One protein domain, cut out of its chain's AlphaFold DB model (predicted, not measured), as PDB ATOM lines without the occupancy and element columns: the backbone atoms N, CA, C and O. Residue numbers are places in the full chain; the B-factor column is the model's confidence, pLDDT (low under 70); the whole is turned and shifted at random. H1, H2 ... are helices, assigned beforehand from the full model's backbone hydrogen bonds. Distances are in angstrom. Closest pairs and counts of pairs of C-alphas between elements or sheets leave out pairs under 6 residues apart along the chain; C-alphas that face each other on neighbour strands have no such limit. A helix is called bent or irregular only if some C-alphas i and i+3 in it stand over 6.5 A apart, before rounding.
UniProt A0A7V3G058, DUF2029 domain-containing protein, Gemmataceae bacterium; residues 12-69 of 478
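AT A GLANCE: This is residues 12 to 69 of the 478 residues of the protein "DUF2029 domain-containing protein" of Gemmataceae bacterium (UniProt A0A7V3G058). The longest helix, H2, and H3 form an open helical hairpin, touching along the later half of H2, while the short H1 stands across H2's earlier part and the short H4 folds back near it. The 58 printed residues have four named helices, H1 to H4 in chain order, no named strand, and the class all helix. The whole is only just compact, close to loose, with a radius of gyration of the C-alphas of 12.1 A and spans of 33 by 26 by 15 A.

IN THESE COORDINATES: H2, residues 26 to 40, is 20.5 A long and irregular: C-alphas 35 and 38 are 7.2 A apart. H3, residues 44 to 57, is 19.9 A long. H1, residues 12 to 19, begins at C-alpha 12 (83.684, -14.356, -32.568). H4, residues 61 to 68, ends at C-alpha 68 (86.517, -0.912, -14.563).

HOW THE PARTS SIT: H2 touches H3 with residues 34 to 40 alone, closest at the C-alphas of Pro 38 and Ala 47, 4.6 A, opposite ways at a shallow tilt of 29 degrees. H2 touches H1 with residues 28 to 33 alone, closest at the C-alphas of Met 19 and Leu 29, 5.4 A, about perpendicular at 73 degrees. H2 and H4 are close but not clearly touching, closest at the C-alphas of His 31 and Ile 63, 7.0 A. H3 and H4 are apart. Every O i to N i+4 pair is within hydrogen-bond range in H1, H3 and H4, and 8 of 11 in H2.

THE WHOLE: The farthest C-alphas, of Gly 23 and Leu 45, are 34.0 A apart. The printed part has no cut and no long link. Mean pLDDT of the printed part is 72.8, with residues 12 to 26, 28 to 29, 39 and 67 to 68 under 70.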
ATOM      1  N   ARG A  12      82.246 -14.433 -32.857       65.12
ATOM      2  CA  ARG A  12      83.684 -14.356 -32.568       65.12
ATOM      3  C   ARG A  12      84.212 -12.939 -32.770       65.12
ATOM      4  O   ARG A  12      84.884 -12.436 -31.886       65.12
ATOM      5  N   ASN A  13      83.803 -12.253 -33.835       67.69
ATOM      6  CA  ASN A  13      84.117 -10.835 -34.029       67.69
ATOM      7  C   ASN A  13      83.583  -9.967 -32.882       67.69
ATOM      8  O   ASN A  13      84.303  -9.117 -32.371       67.69
ATOM      9  N   LEU A  14      82.352 -10.212 -32.422       64.62
ATOM     10  CA  LEU A  14      81.779  -9.503 -31.279       64.62
ATOM     11  C   LEU A  14      82.544  -9.794 -29.982       64.62
ATOM     12  O   LEU A  14      82.808  -8.873 -29.214       64.62
ATOM     13  N   LEU A  15      82.941 -11.047 -29.759       65.12
ATOM     14  CA  LEU A  15      83.840 -11.433 -28.670       65.12
ATOM     15  C   LEU A  15      85.179 -10.705 -28.784       65.12
ATOM     16  O   LEU A  15      85.598 -10.104 -27.806       65.12
ATOM     17  N   ASN A  16      85.790 -10.636 -29.964       66.69
ATOM     18  CA  ASN A  16      87.019  -9.873 -30.179       66.69
ATOM     19  C   ASN A  16      86.798  -8.370 -29.938       66.69
ATOM     20  O   ASN A  16      87.673  -7.663 -29.458       66.69
ATOM     21  N   TRP A  17      85.617  -7.824 -30.214       64.50
ATOM     22  CA  TRP A  17      85.340  -6.417 -29.913       64.50
ATOM     23  C   TRP A  17      85.148  -6.159 -28.417       64.50
ATOM     24  O   TRP A  17      85.557  -5.111 -27.916       64.50
ATOM     25  N   VAL A  18      84.547  -7.105 -27.693       61.03
ATOM     26  CA  VAL A  18      84.366  -7.022 -26.236       61.03
ATOM     27  C   VAL A  18      85.692  -7.271 -25.510       61.03
ATOM     28  O   VAL A  18      86.051  -6.525 -24.595       61.03
ATOM     29  N   MET A  19      86.441  -8.284 -25.936       60.22
ATOM     30  CA  MET A  19      87.633  -8.785 -25.251       60.22
ATOM     31  C   MET A  19      88.941  -8.161 -25.777       60.22
ATOM     32  O   MET A  19      89.892  -8.017 -25.015       60.22
ATOM     33  N   GLY A  20      88.961  -7.661 -27.016       59.75
ATOM     34  CA  GLY A  20      90.157  -7.237 -27.762       59.75
ATOM     35  C   GLY A  20      90.425  -8.165 -28.958       59.75
ATOM     36  O   GLY A  20      89.942  -9.293 -28.986       59.75
ATOM     37  N   LYS A  21      91.162  -7.708 -29.975       63.50
ATOM     38  CA  LYS A  21      91.699  -8.633 -30.986       63.50
ATOM     39  C   LYS A  21      92.942  -9.315 -30.419       63.50
ATOM     40  O   LYS A  21      93.694  -8.674 -29.678       63.50
ATOM     41  N   ASP A  22      93.158 -10.575 -30.793       48.72
ATOM     42  CA  ASP A  22      94.400 -11.306 -30.527       48.72
ATOM     43  C   ASP A  22      95.576 -10.502 -31.119       48.72
ATOM     44  O   ASP A  22      95.818 -10.527 -32.322       48.72
ATOM     45  N   GLY A  23      96.245  -9.697 -30.286       53.41
ATOM     46  CA  GLY A  23      97.351  -8.823 -30.697       53.41
ATOM     47  C   GLY A  23      97.404  -7.449 -30.023       53.41
ATOM     48  O   GLY A  23      98.499  -6.929 -29.835       53.41
ATOM     49  N   ASP A  24      96.272  -6.875 -29.597       61.16
ATOM     50  CA  ASP A  24      96.265  -5.492 -29.076       61.16
ATOM     51  C   ASP A  24      96.732  -5.400 -27.610       61.16
ATOM     52  O   ASP A  24      97.324  -4.398 -27.209       61.16
ATOM     53  N   ASN A  25      96.445  -6.433 -26.804       68.31
ATOM     54  CA  ASN A  25      96.953  -6.637 -25.441       68.31
ATOM     55  C   ASN A  25      96.580  -8.067 -24.958       68.31
ATOM     56  O   ASN A  25      95.439  -8.275 -24.528       68.31
ATOM     57  N   PRO A  26      97.487  -9.059 -25.043       69.62
ATOM     58  CA  PRO A  26      97.194 -10.449 -24.680       69.62
ATOM     59  C   PRO A  26      96.861 -10.644 -23.192       69.62
ATOM     60  O   PRO A  26      95.971 -11.433 -22.877       69.62
ATOM     61  N   GLU A  27      97.485  -9.884 -22.284       72.00
ATOM     62  CA  GLU A  27      97.183  -9.943 -20.842       72.00
ATOM     63  C   GLU A  27      95.732  -9.548 -20.572       72.00
ATOM     64  O   GLU A  27      95.009 -10.183 -19.804       72.00
ATOM     65  N   ARG A  28      95.247  -8.535 -21.286       68.94
ATOM     66  CA  ARG A  28      93.866  -8.091 -21.138       68.94
ATOM     67  C   ARG A  28      92.856  -9.100 -21.678       68.94
ATOM     68  O   ARG A  28      91.796  -9.259 -21.075       68.94
ATOM     69  N   LEU A  29      93.141  -9.747 -22.805       67.62
ATOM     70  CA  LEU A  29      92.277 -10.806 -23.338       67.62
ATOM     71  C   LEU A  29      92.102 -11.928 -22.326       67.62
ATOM     72  O   LEU A  29      90.985 -12.382 -22.070       67.62
ATOM     73  N   GLU A  30      93.209 -12.307 -21.702       72.00
ATOM     74  CA  GLU A  30      93.230 -13.259 -20.612       72.00
ATOM     75  C   GLU A  30      92.407 -12.757 -19.412       72.00
ATOM     76  O   GLU A  30      91.549 -13.490 -18.919       72.00
ATOM     77  N   HIS A  31      92.571 -11.501 -18.986       74.38
ATOM     78  CA  HIS A  31      91.790 -10.909 -17.891       74.38
ATOM     79  C   HIS A  31      90.281 -10.871 -18.169       74.38
ATOM     80  O   HIS A  31      89.485 -11.233 -17.300       74.38
ATOM     81  N   VAL A  32      89.867 -10.478 -19.378       70.56
ATOM     82  CA  VAL A  32      88.448 -10.455 -19.762       70.56
ATOM     83  C   VAL A  32      87.896 -11.875 -19.850       70.56
ATOM     84  O   VAL A  32      86.844 -12.148 -19.275       70.56
ATOM     85  N   GLY A  33      88.605 -12.797 -20.505       70.50
ATOM     86  CA  GLY A  33      88.190 -14.198 -20.607       70.50
ATOM     87  C   GLY A  33      87.982 -14.833 -19.232       70.50
ATOM     88  O   GLY A  33      86.954 -15.466 -18.994       70.50
ATOM     89  N   ARG A  34      88.902 -14.571 -18.297       71.31
ATOM     90  CA  ARG A  34      88.837 -15.027 -16.902       71.31
ATOM     91  C   ARG A  34      87.638 -14.468 -16.125       71.31
ATOM     92  O   ARG A  34      87.048 -15.175 -15.315       71.31
ATOM     93  N   MET A  35      87.240 -13.226 -16.384       71.56
ATOM     94  CA  MET A  35      86.057 -12.605 -15.765       71.56
ATOM     95  C   MET A  35      84.733 -13.101 -16.353       71.56
ATOM     96  O   MET A  35      83.695 -13.029 -15.703       71.56
ATOM     97  N   MET A  36      84.763 -13.624 -17.579       72.31
ATOM     98  CA  MET A  36      83.584 -14.139 -18.276       72.31
ATOM     99  C   MET A  36      83.318 -15.623 -17.983       72.31
ATOM    100  O   MET A  36      82.265 -16.129 -18.372       72.31
ATOM    101  N   ILE A  37      84.218 -16.318 -17.274       72.75
ATOM    102  CA  ILE A  37      84.076 -17.742 -16.909       72.75
ATOM    103  C   ILE A  37      82.720 -18.047 -16.244       72.75
ATOM    104  O   ILE A  37      82.087 -19.024 -16.652       72.75
ATOM    105  N   PRO A  38      82.183 -17.226 -15.314       75.94
ATOM    106  CA  PRO A  38      80.872 -17.495 -14.723       75.94
ATOM    107  C   PRO A  38      79.724 -17.534 -15.742       75.94
ATOM    108  O   PRO A  38      78.729 -18.211 -15.510       75.94
ATOM    109  N   LEU A  39      79.848 -16.869 -16.896       68.44
ATOM    110  CA  LEU A  39      78.838 -16.912 -17.963       68.44
ATOM    111  C   LEU A  39      78.883 -18.212 -18.779       68.44
ATOM    112  O   LEU A  39      77.928 -18.533 -19.492       68.44
ATOM    113  N   ALA A  40      79.977 -18.969 -18.687       70.94
ATOM    114  CA  ALA A  40      80.085 -20.297 -19.280       70.94
ATOM    115  C   ALA A  40      79.426 -21.386 -18.413       70.94
ATOM    116  O   ALA A  40      79.195 -22.488 -18.918       70.94
ATOM    117  N   ALA A  41      79.088 -21.070 -17.157       77.06
ATOM    118  CA  ALA A  41      78.475 -21.988 -16.206       77.06
ATOM    119  C   ALA A  41      77.218 -22.675 -16.752       77.06
ATOM    120  O   ALA A  41      76.395 -22.076 -17.449       77.06
ATOM    121  N   SER A  42      77.063 -23.950 -16.398       77.00
ATOM    122  CA  SER A  42      75.905 -24.772 -16.770       77.00
ATOM    123  C   SER A  42      74.735 -24.594 -15.801       77.00
ATOM    124  O   SER A  42      73.620 -25.019 -16.094       77.00
ATOM    125  N   GLY A  43      74.994 -23.993 -14.638       80.06
ATOM    126  CA  GLY A  43      74.013 -23.776 -13.589       80.06
ATOM    127  C   GLY A  43      74.538 -22.896 -12.449       80.06
ATOM    128  O   GLY A  43      75.694 -22.469 -12.472       80.06
ATOM    129  N   PRO A  44      73.703 -22.623 -11.431       77.44
ATOM    130  CA  PRO A  44      74.035 -21.686 -10.356       77.44
ATOM    131  C   PRO A  44      75.241 -22.108  -9.508       77.44
ATOM    132  O   PRO A  44      76.015 -21.255  -9.085       77.44
ATOM    133  N   LEU A  45      75.413 -23.414  -9.276       80.88
ATOM    134  CA  LEU A  45      76.537 -23.947  -8.502       80.88
ATOM    135  C   LEU A  45      77.865 -23.760  -9.252       80.88
ATOM    136  O   LEU A  45      78.820 -23.263  -8.668       80.88
ATOM    137  N   ASP A  46      77.900 -24.088 -10.548       75.62
ATOM    138  CA  ASP A  46      79.059 -23.861 -11.421       75.62
ATOM    139  C   ASP A  46      79.417 -22.373 -11.472       75.62
ATOM    140  O   ASP A  46      80.580 -22.003 -11.346       75.62
ATOM    141  N   ALA A  47      78.407 -21.505 -11.604       80.31
ATOM    142  CA  ALA A  47      78.605 -20.061 -11.627       80.31
ATOM    143  C   ALA A  47      79.204 -19.558 -10.308       80.31
ATOM    144  O   ALA A  47      80.152 -18.779 -10.337       80.31
ATOM    145  N   ALA A  48      78.694 -20.033  -9.165       80.31
ATOM    146  CA  ALA A  48      79.223 -19.691  -7.846       80.31
ATOM    147  C   ALA A  48      80.649 -20.222  -7.637       80.31
ATOM    148  O   ALA A  48      81.486 -19.516  -7.080       80.31
ATOM    149  N   LEU A  49      80.948 -21.432  -8.121       80.25
ATOM    150  CA  LEU A  49      82.285 -22.018  -8.056       80.25
ATOM    151  C   LEU A  49      83.285 -21.214  -8.898       80.25
ATOM    152  O   LEU A  49      84.376 -20.908  -8.427       80.25
ATOM    153  N   TYR A  50      82.905 -20.829 -10.117       81.31
ATOM    154  CA  TYR A  50      83.727 -19.977 -10.975       81.31
ATOM    155  C   TYR A  50      83.889 -18.565 -10.420       81.31
ATOM    156  O   TYR A  50      84.962 -17.986 -10.568       81.31
ATOM    157  N   LEU A  51      82.861 -18.027  -9.761       81.88
ATOM    158  CA  LEU A  51      82.943 -16.750  -9.063       81.88
ATOM    159  C   LEU A  51      83.963 -16.828  -7.918       81.88
ATOM    160  O   LEU A  51      84.877 -16.014  -7.862       81.88
ATOM    161  N   ALA A  52      83.860 -17.851  -7.063       82.56
ATOM    162  CA  ALA A  52      84.762 -18.050  -5.930       82.56
ATOM    163  C   ALA A  52      86.214 -18.305  -6.371       82.56
ATOM    164  O   ALA A  52      87.145 -17.751  -5.789       82.56
ATOM    165  N   ALA A  53      86.418 -19.103  -7.425       78.19
ATOM    166  CA  ALA A  53      87.739 -19.319  -8.014       78.19
ATOM    167  C   ALA A  53      88.303 -18.031  -8.640       78.19
ATOM    168  O   ALA A  53      89.487 -17.727  -8.493       78.19
ATOM    169  N   GLY A  54      87.443 -17.244  -9.295       80.25
ATOM    170  CA  GLY A  54      87.785 -15.932  -9.830       80.25
ATOM    171  C   GLY A  54      88.253 -14.965  -8.742       80.25
ATOM    172  O   GLY A  54      89.337 -14.398  -8.862       80.25
ATOM    173  N   GLU A  55      87.486 -14.826  -7.658       80.25
ATOM    174  CA  GLU A  55      87.814 -13.962  -6.514       80.25
ATOM    175  C   GLU A  55      89.116 -14.366  -5.815       80.25
ATOM    176  O   GLU A  55      89.901 -13.495  -5.440       80.25
ATOM    177  N   ALA A  56      89.360 -15.668  -5.650       78.56
ATOM    178  CA  ALA A  56      90.513 -16.164  -4.905       78.56
ATOM    179  C   ALA A  56      91.841 -16.024  -5.663       78.56
ATOM    180  O   ALA A  56      92.863 -15.713  -5.053       78.56
ATOM    181  N   GLU A  57      91.847 -16.267  -6.977       73.88
ATOM    182  CA  GLU A  57      93.099 -16.443  -7.727       73.88
ATOM    183  C   GLU A  57      93.313 -15.410  -8.834       73.88
ATOM    184  O   GLU A  57      94.438 -15.226  -9.302       73.88
ATOM    185  N   VAL A  58      92.250 -14.742  -9.292       73.88
ATOM    186  CA  VAL A  58      92.272 -14.082 -10.601       73.88
ATOM    187  C   VAL A  58      91.853 -12.616 -10.558       73.88
ATOM    188  O   VAL A  58      92.377 -11.807 -11.323       73.88
ATOM    189  N   TRP A  59      90.933 -12.239  -9.678       83.62
ATOM    190  CA  TRP A  59      90.344 -10.902  -9.648       83.62
ATOM    191  C   TRP A  59      91.075 -10.000  -8.662       83.62
ATOM    192  O   TRP A  59      90.544  -9.582  -7.635       83.62
ATOM    193  N   THR A  60      92.329  -9.685  -8.986       85.56
ATOM    194  CA  THR A  60      93.101  -8.725  -8.192       85.56
ATOM    195  C   THR A  60      92.497  -7.317  -8.309       85.56
ATOM    196  O   THR A  60      91.926  -6.978  -9.352       85.56
ATOM    197  N   PRO A  61      92.658  -6.446  -7.292       85.69
ATOM    198  CA  PRO A  61      92.174  -5.069  -7.358       85.69
ATOM    199  C   PRO A  61      92.671  -4.305  -8.590       85.69
ATOM    200  O   PRO A  61      91.909  -3.541  -9.168       85.69
ATOM    201  N   ALA A  62      93.906  -4.559  -9.037       83.00
ATOM    202  CA  ALA A  62      94.477  -3.933 -10.229       83.00
ATOM    203  C   ALA A  62      93.780  -4.384 -11.527       83.00
ATOM    204  O   ALA A  62      93.473  -3.550 -12.376       83.00
ATOM    205  N   ILE A  63      93.479  -5.682 -11.666       78.44
ATOM    206  CA  ILE A  63      92.734  -6.216 -12.818       78.44
ATOM    207  C   ILE A  63      91.299  -5.684 -12.807       78.44
ATOM    208  O   ILE A  63      90.782  -5.272 -13.844       78.44
ATOM    209  N   ILE A  64      90.658  -5.651 -11.635       79.12
ATOM    210  CA  ILE A  64      89.325  -5.065 -11.476       79.12
ATOM    211  C   ILE A  64      89.356  -3.586 -11.865       79.12
ATOM    212  O   ILE A  64      88.526  -3.168 -12.665       79.12
ATOM    213  N   GLU A  65      90.314  -2.806 -11.363       80.62
ATOM    214  CA  GLU A  65      90.469  -1.386 -11.691       80.62
ATOM    215  C   GLU A  65      90.697  -1.183 -13.195       80.62
ATOM    216  O   GLU A  65      90.063  -0.325 -13.813       80.62
ATOM    217  N   GLU A  66      91.544  -2.001 -13.821       75.50
ATOM    218  CA  GLU A  66      91.791  -1.950 -15.259       75.50
ATOM    219  C   GLU A  66      90.536  -2.269 -16.080       75.50
ATOM    220  O   GLU A  66      90.243  -1.577 -17.058       75.50
ATOM    221  N   LEU A  67      89.770  -3.283 -15.682       69.06
ATOM    222  CA  LEU A  67      88.523  -3.662 -16.348       69.06
ATOM    223  C   LEU A  67      87.388  -2.671 -16.072       69.06
ATOM    224  O   LEU A  67      86.525  -2.471 -16.930       69.06
ATOM    225  N   GLN A  68      87.414  -2.005 -14.919       69.19
ATOM    226  CA  GLN A  68      86.517  -0.912 -14.563       69.19
ATOM    227  C   GLN A  68      86.859   0.395 -15.284       69.19
ATOM    228  O   GLN A  68      86.008   1.290 -15.312       69.19
ATOM    229  N   LYS A  69      88.044   0.526 -15.915       71.94
ATOM    230  CA  LYS A  69      88.333   1.665 -16.802       71.94
ATOM    231  C   LYS A  69      87.229   1.730 -17.847       71.94
ATOM    232  O   LYS A  69      87.108   0.863 -18.709       71.94
TER     233      LYS A  69